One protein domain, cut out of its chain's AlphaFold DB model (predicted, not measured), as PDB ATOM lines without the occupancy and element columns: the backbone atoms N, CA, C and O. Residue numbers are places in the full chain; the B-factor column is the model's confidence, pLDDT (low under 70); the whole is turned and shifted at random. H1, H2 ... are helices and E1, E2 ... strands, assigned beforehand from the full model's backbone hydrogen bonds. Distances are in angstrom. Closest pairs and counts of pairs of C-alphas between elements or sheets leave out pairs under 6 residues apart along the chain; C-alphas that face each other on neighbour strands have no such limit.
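This is residues 7 to 73 of the 91 residues of the protein "Type I restriction modification DNA specificity domain" of Mycoplasma conjunctivae (UniProt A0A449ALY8). A short antiparallel ribbon of two strands, E1 and E2, sits in the middle, with the longest helix, H2, running lengthwise near the E1 side of it and the short helices H1 and H3 together near one end. Residues 40 to 46 stick out near the other end, and the long link of residues 19 to 33 has no named element. The printed part has 67 residues, with three named helices and two named strands in the order E1, H1, E2, H2, H3; the class is mixed, helices and strands, and under half of the residues are in named elements. The whole is only just compact, close to loose, with a radius of gyration of the C-alphas of 12.6 A, and its elongated outline spans 39 by 24 by 18 A.

E1, residues 7 to 10, and E2, residues 34 to 37, are antiparallel neighbours, with 149 degrees between their directions. C-alphas 8 and 36 face each other at 4.9 A, and N 9 and O 35, at 2.8 A, are within hydrogen-bond range, as are N 37 and O 7, also at 2.8 A. Residues 7 to 8 of E1 also form a short antiparallel pairing with residues 22 to 23. The closest C-alphas of E1 and H1, residues 14 to 18, are those of Pro 10 and Ile 16, 5.3 A apart. The closest C-alphas of E1 and H2, residues 47 to 56, are those of Ile 7 and Tyr 51, 6.8 A apart. H1 and H3, residues 59 to 62, touch; their closest C-alphas, those of Ile 16 and Ser 59, are 6.1 A apart. H2 is apart from H1 and from H3. H2 has 5 of 6 O i to N i+4 pairs within hydrogen-bond range; H1 has 0 of 1, but 2 of 2 O i to N i+3 pairs, and H3 is too short for an O i to N i+4 pair.

E1 begins at C-alpha 7 (176.524, 181.389, 148.884) and measures 10.0 A from first to last C-alpha. H1 measures 7.4 A and E2 9.7 A. H2 begins at C-alpha 47 (176.156, 187.477, 154.130) and measures 14.8 A. H3 measures 5.2 A and ends at C-alpha 62 (179.855, 166.627, 157.325).

The two C-alphas farthest apart are those of Asp 43 and Gly 67, at 39.2 A. The printed part has no cut. The link from H1 to E2 is long, with 15 residues. The mean pLDDT of the printed part is 88.5, and residues 64 to 68 are under 70.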
ATOM      1  N   ILE A   7     175.271 182.118 148.662       97.31
ATOM      2  CA  ILE A   7     176.524 181.389 148.884       97.31
ATOM      3  C   ILE A   7     176.436 180.031 148.188       97.31
ATOM      4  O   ILE A   7     175.495 179.271 148.412       97.31
ATOM      5  N   LEU A   8     177.429 179.704 147.365       96.38
ATOM      6  CA  LEU A   8     177.556 178.398 146.730       96.38
ATOM      7  C   LEU A   8     178.405 177.463 147.591       96.38
ATOM      8  O   LEU A   8     179.529 177.796 147.986       96.38
ATOM      9  N   PHE A   9     177.875 176.268 147.829       95.00
ATOM     10  CA  PHE A   9     178.497 175.222 148.627       95.00
ATOM     11  C   PHE A   9     178.601 173.930 147.792       95.00
ATOM     12  O   PHE A   9     177.578 173.321 147.461       95.00
ATOM     13  N   PRO A  10     179.816 173.488 147.413       92.06
ATOM     14  CA  PRO A  10     180.004 172.248 146.668       92.06
ATOM     15  C   PRO A  10     179.472 171.043 147.447       92.06
ATOM     16  O   PRO A  10     179.915 170.785 148.566       92.06
ATOM     17  N   LYS A  11     178.550 170.286 146.841       90.38
ATOM     18  CA  LYS A  11     177.946 169.100 147.469       90.38
ATOM     19  C   LYS A  11     178.147 167.803 146.690       90.38
ATOM     20  O   LYS A  11     177.681 166.762 147.131       90.38
ATOM     21  N   SER A  12     178.814 167.832 145.539       87.56
ATOM     22  CA  SER A  12     179.067 166.639 144.721       87.56
ATOM     23  C   SER A  12     180.471 166.668 144.110       87.56
ATOM     24  O   SER A  12     181.018 167.738 143.843       87.56
ATOM     25  N   GLY A  13     181.042 165.485 143.881       84.69
ATOM     26  CA  GLY A  13     182.338 165.298 143.231       84.69
ATOM     27  C   GLY A  13     183.541 165.654 144.109       84.69
ATOM     28  O   GLY A  13     183.423 165.974 145.293       84.69
ATOM     29  N   GLN A  14     184.737 165.626 143.513       81.06
ATOM     30  CA  GLN A  14     185.987 165.896 144.237       81.06
ATOM     31  C   GLN A  14     186.095 167.334 144.775       81.06
ATOM     32  O   GLN A  14     186.885 167.598 145.678       81.06
ATOM     33  N   SER A  15     185.291 168.272 144.262       82.50
ATOM     34  CA  SER A  15     185.244 169.659 144.743       82.50
ATOM     35  C   SER A  15     184.830 169.793 146.207       82.50
ATOM     36  O   SER A  15     185.213 170.777 146.836       82.50
ATOM     37  N   ILE A  16     184.115 168.812 146.768       84.44
ATOM     38  CA  ILE A  16     183.753 168.794 148.194       84.44
ATOM     39  C   ILE A  16     185.012 168.885 149.067       84.44
ATOM     40  O   ILE A  16     185.053 169.656 150.018       84.44
ATOM     41  N   TYR A  17     186.076 168.165 148.702       82.44
ATOM     42  CA  TYR A  17     187.313 168.094 149.485       82.44
ATOM     43  C   TYR A  17     188.166 169.360 149.412       82.44
ATOM     44  O   TYR A  17     189.078 169.532 150.217       82.44
ATOM     45  N   LYS A  18     187.882 170.252 148.458       84.88
ATOM     46  CA  LYS A  18     188.618 171.511 148.304       84.88
ATOM     47  C   LYS A  18     188.118 172.607 149.246       84.88
ATOM     48  O   LYS A  18     188.764 173.641 149.345       84.88
ATOM     49  N   ASN A  19     186.975 172.401 149.910       86.50
ATOM     50  CA  ASN A  19     186.353 173.367 150.824       86.50
ATOM     51  C   ASN A  19     186.141 174.770 150.217       86.50
ATOM     52  O   ASN A  19     186.009 175.761 150.931       86.50
ATOM     53  N   TYR A  20     186.058 174.867 148.887       89.81
ATOM     54  CA  TYR A  20     185.787 176.135 148.222       89.81
ATOM     55  C   TYR A  20     184.360 176.597 148.497       89.81
ATOM     56  O   TYR A  20     183.419 175.799 148.530       89.81
ATOM     57  N   ARG A  21     184.218 177.908 148.679       94.12
ATOM     58  CA  ARG A  21     182.952 178.629 148.810       94.12
ATOM     59  C   ARG A  21     183.053 179.873 147.942       94.12
ATOM     60  O   ARG A  21     184.092 180.539 147.950       94.12
ATOM     61  N   CYS A  22     181.974 180.243 147.271       94.88
ATOM     62  CA  CYS A  22     181.888 181.533 146.593       94.88
ATOM     63  C   CYS A  22     180.529 182.182 146.827       94.88
ATOM     64  O   CYS A  22     179.557 181.510 147.160       94.88
ATOM     65  N   ILE A  23     180.485 183.497 146.657       97.00
ATOM     66  CA  ILE A  23     179.262 184.293 146.697       97.00
ATOM     67  C   ILE A  23     178.905 184.617 145.247       97.00
ATOM     68  O   ILE A  23     179.786 185.000 144.476       97.00
ATOM     69  N   LEU A  24     177.640 184.450 144.867       97.12
ATOM     70  CA  LEU A  24     177.171 184.857 143.546       97.12
ATOM     71  C   LEU A  24     177.349 186.367 143.357       97.12
ATOM     72  O   LEU A  24     176.841 187.162 144.149       97.12
ATOM     73  N   GLY A  25     178.063 186.742 142.296       96.69
ATOM     74  CA  GLY A  25     178.268 188.138 141.914       96.69
ATOM     75  C   GLY A  25     177.057 188.765 141.229       96.69
ATOM     76  O   GLY A  25     176.893 189.971 141.324       96.69
ATOM     77  N   GLU A  26     176.199 187.961 140.603       96.69
ATOM     78  CA  GLU A  26     174.992 188.364 139.873       96.69
ATOM     79  C   GLU A  26     173.917 187.271 140.029       96.69
ATOM     80  O   GLU A  26     174.229 186.153 140.459       96.69
ATOM     81  N   ASP A  27     172.671 187.579 139.670       97.56
ATOM     82  CA  ASP A  27     171.585 186.595 139.639       97.56
ATOM     83  C   ASP A  27     171.895 185.479 138.633       97.56
ATOM     84  O   ASP A  27     172.333 185.732 137.509       97.56
ATOM     85  N   ALA A  28     171.681 184.221 139.028       97.00
ATOM     86  CA  ALA A  28     172.096 183.082 138.215       97.00
ATOM     87  C   ALA A  28     171.219 181.838 138.398       97.00
ATOM     88  O   ALA A  28     170.560 181.627 139.420       97.00
ATOM     89  N   PHE A  29     171.254 180.949 137.406       96.81
ATOM     90  CA  PHE A  29     170.813 179.565 137.563       96.81
ATOM     91  C   PHE A  29     172.007 178.703 137.967       96.81
ATOM     92  O   PHE A  29     173.080 178.792 137.376       96.81
ATOM     93  N   VAL A  30     171.818 177.863 138.982       95.06
ATOM     94  CA  VAL A  30     172.869 177.003 139.530       95.06
ATOM     95  C   VAL A  30     172.452 175.549 139.349       95.06
ATOM     96  O   VAL A  30     171.293 175.196 139.567       95.06
ATOM     97  N   THR A  31     173.393 174.706 138.924       92.56
ATOM     98  CA  THR A  31     173.146 173.269 138.728       92.56
ATOM     99  C   THR A  31     172.825 172.563 140.047       92.56
ATOM    100  O   THR A  31     173.296 172.961 141.113       92.56
ATOM    101  N   SER A  32     172.111 171.440 139.976       88.62
ATOM    102  CA  SER A  32     171.729 170.639 141.147       88.62
ATOM    103  C   SER A  32     172.903 169.964 141.876       88.62
ATOM    104  O   SER A  32     172.694 169.369 142.931       88.62
ATOM    105  N   HIS A  33     174.136 170.038 141.361       89.19
ATOM    106  CA  HIS A  33     175.348 169.511 142.009       89.19
ATOM    107  C   HIS A  33     175.966 170.473 143.036       89.19
ATOM    108  O   HIS A  33     176.926 170.119 143.726       89.19
ATOM    109  N   ILE A  34     175.409 171.677 143.164       93.00
ATOM    110  CA  ILE A  34     175.853 172.722 144.083       93.00
ATOM    111  C   ILE A  34     174.681 173.068 145.001       93.00
ATOM    112  O   ILE A  34     173.564 173.275 144.536       93.00
ATOM    113  N   ALA A  35     174.926 173.110 146.310       94.56
ATOM    114  CA  ALA A  35     173.960 173.668 147.245       94.56
ATOM    115  C   ALA A  35     174.052 175.197 147.210       94.56
ATOM    116  O   ALA A  35     175.149 175.761 147.181       94.56
ATOM    117  N   VAL A  36     172.898 175.858 147.225       96.50
ATOM    118  CA  VAL A  36     172.799 177.316 147.284       96.50
ATOM    119  C   VAL A  36     172.223 177.697 148.637       96.50
ATOM    120  O   VAL A  36     171.128 177.268 148.988       96.50
ATOM    121  N   ILE A  37     172.974 178.484 149.399       96.25
ATOM    122  CA  ILE A  37     172.594 178.951 150.730       96.25
ATOM    123  C   ILE A  37     172.164 180.413 150.612       96.25
ATOM    124  O   ILE A  37     172.949 181.284 150.226       96.25
ATOM    125  N   THR A  38     170.905 180.675 150.955       95.25
ATOM    126  CA  THR A  38     170.279 182.003 150.928       95.25
ATOM    127  C   THR A  38     170.022 182.509 152.344       95.25
ATOM    128  O   THR A  38     169.783 181.724 153.260       95.25
ATOM    129  N   ILE A  39     170.025 183.831 152.534       93.25
ATOM    130  CA  ILE A  39     169.774 184.440 153.847       93.25
ATOM    131  C   ILE A  39     168.333 184.913 153.936       93.25
ATOM    132  O   ILE A  39     167.968 185.922 153.339       93.25
ATOM    133  N   SER A  40     167.544 184.218 154.751       90.94
ATOM    134  CA  SER A  40     166.142 184.571 154.991       90.94
ATOM    135  C   SER A  40     165.968 185.707 156.007       90.94
ATOM    136  O   SER A  40     164.971 186.416 155.960       90.94
ATOM    137  N   LYS A  41     166.920 185.891 156.938       90.94
ATOM    138  CA  LYS A  41     166.857 186.890 158.027       90.94
ATOM    139  C   LYS A  41     168.091 187.790 158.017       90.94
ATOM    140  O   LYS A  41     169.051 187.557 158.753       90.94
ATOM    141  N   LYS A  42     168.082 188.792 157.132       89.06
ATOM    142  CA  LYS A  42     169.206 189.730 156.923       89.06
ATOM    143  C   LYS A  42     169.490 190.612 158.152       89.06
ATOM    144  O   LYS A  42     170.594 191.128 158.285       89.06
ATOM    145  N   ASP A  43     168.518 190.740 159.054       91.56
ATOM    146  CA  ASP A  43     168.617 191.392 160.365       91.56
ATOM    147  C   ASP A  43     169.396 190.562 161.402       91.56
ATOM    148  O   ASP A  43     169.909 191.115 162.370       91.56
ATOM    149  N   LYS A  44     169.512 189.241 161.201       92.56
ATOM    150  CA  LYS A  44     170.185 188.330 162.144       92.56
ATOM    151  C   LYS A  44     171.578 187.909 161.717       92.56
ATOM    152  O   LYS A  44     172.420 187.650 162.575       92.56
ATOM    153  N   ILE A  45     171.821 187.790 160.415       94.62
ATOM    154  CA  ILE A  45     173.116 187.343 159.913       94.62
ATOM    155  C   ILE A  45     173.507 188.069 158.630       94.62
ATOM    156  O   ILE A  45     172.732 188.147 157.674       94.62
ATOM    157  N   LYS A  46     174.733 188.592 158.601       93.81
ATOM    158  CA  LYS A  46     175.316 189.206 157.407       93.81
ATOM    159  C   LYS A  46     175.841 188.132 156.466       93.81
ATOM    160  O   LYS A  46     176.407 187.122 156.880       93.81
ATOM    161  N   ASN A  47     175.712 188.399 155.169       93.75
ATOM    162  CA  ASN A  47     176.156 187.477 154.130       93.75
ATOM    163  C   ASN A  47     177.642 187.158 154.199       93.75
ATOM    164  O   ASN A  47     178.024 185.989 154.214       93.75
ATOM    165  N   ARG A  48     178.469 188.200 154.319       93.31
ATOM    166  CA  ARG A  48     179.914 188.023 154.403       93.31
ATOM    167  C   ARG A  48     180.319 187.228 155.642       93.31
ATOM    168  O   ARG A  48     181.169 186.354 155.542       93.31
ATOM    169  N   TYR A  49     179.672 187.490 156.772       95.00
ATOM    170  CA  TYR A  49     179.938 186.786 158.019       95.00
ATOM    171  C   TYR A  49     179.614 185.288 157.909       95.00
ATOM    172  O   TYR A  49     180.471 184.450 158.178       95.00
ATOM    173  N   LEU A  50     178.420 184.939 157.409       95.25
ATOM    174  CA  LEU A  50     178.057 183.539 157.156       95.25
ATOM    175  C   LEU A  50     179.038 182.862 156.187       95.25
ATOM    176  O   LEU A  50     179.432 181.720 156.406       95.25
ATOM    177  N   TYR A  51     179.454 183.564 155.134       95.62
ATOM    178  CA  TYR A  51     180.443 183.061 154.186       95.62
ATOM    179  C   TYR A  51     181.782 182.716 154.857       95.62
ATOM    180  O   TYR A  51     182.311 181.628 154.619       95.62
ATOM    181  N   GLU A  52     182.314 183.593 155.714       93.81
ATOM    182  CA  GLU A  52     183.562 183.321 156.439       93.81
ATOM    183  C   GLU A  52     183.417 182.149 157.419       93.81
ATOM    184  O   GLU A  52     184.305 181.301 157.491       93.81
ATOM    185  N   LEU A  53     182.272 182.019 158.097       94.19
ATOM    186  CA  LEU A  53     181.998 180.863 158.955       94.19
ATOM    187  C   LEU A  53     181.943 179.553 158.159       94.19
ATOM    188  O   LEU A  53     182.564 178.561 158.536       94.19
ATOM    189  N   LEU A  54     181.256 179.542 157.016       94.31
ATOM    190  CA  LEU A  54     181.143 178.353 156.168       94.31
ATOM    191  C   LEU A  54     182.464 177.946 155.502       94.31
ATOM    192  O   LEU A  54     182.594 176.795 155.075       94.31
ATOM    193  N   LYS A  55     183.443 178.856 155.411       92.62
ATOM    194  CA  LYS A  55     184.816 178.531 154.999       92.62
ATOM    195  C   LYS A  55     185.587 177.756 156.066       92.62
ATOM    196  O   LYS A  55     186.502 177.020 155.716       92.62
ATOM    197  N   GLN A  56     185.230 177.906 157.341       91.31
ATOM    198  CA  GLN A  56     185.847 177.155 158.441       91.31
ATOM    199  C   GLN A  56     185.289 175.732 158.565       91.31
ATOM    200  O   GLN A  56     185.885 174.883 159.224       91.31
ATOM    201  N   VAL A  57     184.155 175.450 157.919       91.25
ATOM    202  CA  VAL A  57     183.544 174.121 157.914       91.25
ATOM    203  C   VAL A  57     184.286 173.207 156.945       91.25
ATOM    204  O   VAL A  57     184.213 173.389 155.727       91.25
ATOM    205  N   ASP A  58     184.933 172.176 157.487       90.25
ATOM    206  CA  ASP A  58     185.514 171.104 156.688       90.25
ATOM    207  C   ASP A  58     184.426 170.132 156.216       90.25
ATOM    208  O   ASP A  58     183.858 169.364 156.995       90.25
ATOM    209  N   SER A  59     184.160 170.141 154.912       88.38
ATOM    210  CA  SER A  59     183.161 169.293 154.267       88.38
ATOM    211  C   SER A  59     183.421 167.791 154.446       88.38
ATOM    212  O   SER A  59     182.490 167.001 154.305       88.38
ATOM    213  N   ARG A  60     184.649 167.378 154.796       83.69
ATOM    214  CA  ARG A  60     184.967 165.980 155.144       83.69
ATOM    215  C   ARG A  60     184.274 165.522 156.425       83.69
ATOM    216  O   ARG A  60     183.915 164.354 156.526       83.69
ATOM    217  N   ASN A  61     184.044 166.444 157.357       86.12
ATOM    218  CA  ASN A  61     183.441 166.157 158.659       86.12
ATOM    219  C   ASN A  61     181.908 166.143 158.610       86.12
ATOM    220  O   ASN A  61     181.270 165.703 159.559       86.12
ATOM    221  N   LEU A  62     181.311 166.611 157.512       84.12
ATOM    222  CA  LEU A  62     179.855 166.627 157.325       84.12
ATOM    223  C   LEU A  62     179.300 165.271 156.882       84.12
ATOM    224  O   LEU A  62     178.092 165.088 156.780       84.12
ATOM    225  N   LYS A  63     180.180 164.325 156.560       70.69
ATOM    226  CA  LYS A  63     179.809 163.111 155.857       70.69
ATOM    227  C   LYS A  63     179.564 161.960 156.827       70.69
ATOM    228  O   LYS A  63     180.501 161.434 157.418       70.69
ATOM    229  N   VAL A  64     178.308 161.531 156.926       57.53
ATOM    230  CA  VAL A  64     177.912 160.353 157.719       57.53
ATOM    231  C   VAL A  64     177.942 159.063 156.875       57.53
ATOM    232  O   VAL A  64     178.018 157.971 157.428       57.53
ATOM    233  N   SER A  65     177.940 159.155 155.536       53.38
ATOM    234  CA  SER A  65     177.806 157.995 154.641       53.38
ATOM    235  C   SER A  65     179.052 157.670 153.794       53.38
ATOM    236  O   SER A  65     179.696 158.501 153.145       53.38
ATOM    237  N   SER A  66     179.380 156.384 153.827       55.25
ATOM    238  CA  SER A  66     180.498 155.647 153.243       55.25
ATOM    239  C   SER A  66     180.881 156.034 151.802       55.25
ATOM    240  O   SER A  66     180.094 155.927 150.866       55.25
ATOM    241  N   GLY A  67     182.143 156.435 151.595       58.56
ATOM    242  CA  GLY A  67     182.858 156.309 150.310       58.56
ATOM    243  C   GLY A  67     182.571 157.331 149.195       58.56
ATOM    244  O   GLY A  67     183.514 157.837 148.601       58.56
ATOM    245  N   CYS A  68     181.322 157.722 148.926       65.25
ATOM    246  CA  CYS A  68     180.993 158.519 147.725       65.25
ATOM    247  C   CYS A  68     181.043 160.038 147.960       65.25
ATOM    248  O   CYS A  68     180.390 160.504 148.883       65.25
ATOM    249  N   ALA A  69     181.787 160.826 147.177       74.31
ATOM    250  CA  ALA A  69     181.907 162.282 147.348       74.31
ATOM    251  C   ALA A  69     180.592 163.025 147.016       74.31
ATOM    252  O   ALA A  69     180.471 163.680 145.979       74.31
ATOM    253  N   SER A  70     179.598 162.912 147.895       85.06
ATOM    254  CA  SER A  70     178.319 163.608 147.826       85.06
ATOM    255  C   SER A  70     177.839 163.953 149.236       85.06
ATOM    256  O   SER A  70     177.860 163.095 150.114       85.06
ATOM    257  N   LEU A  71     177.421 165.201 149.437       87.88
ATOM    258  CA  LEU A  71     176.729 165.687 150.629       87.88
ATOM    259  C   LEU A  71     175.247 165.860 150.298       87.88
ATOM    260  O   LEU A  71     174.896 166.355 149.220       87.88
ATOM    261  N   ASN A  72     174.381 165.475 151.228       88.44
ATOM    262  CA  ASN A  72     172.962 165.787 151.152       88.44
ATOM    263  C   ASN A  72     172.708 167.212 151.651       88.44
ATOM    264  O   ASN A  72     173.506 167.783 152.392       88.44
ATOM    265  N   ILE A  73     171.564 167.783 151.269       89.75
ATOM    266  CA  ILE A  73     171.142 169.093 151.788       89.75
ATOM    267  C   ILE A  73     171.006 169.048 153.314       89.75
ATOM    268  O   ILE A  73     171.502 169.946 153.984       89.75
TER     269      ILE A  73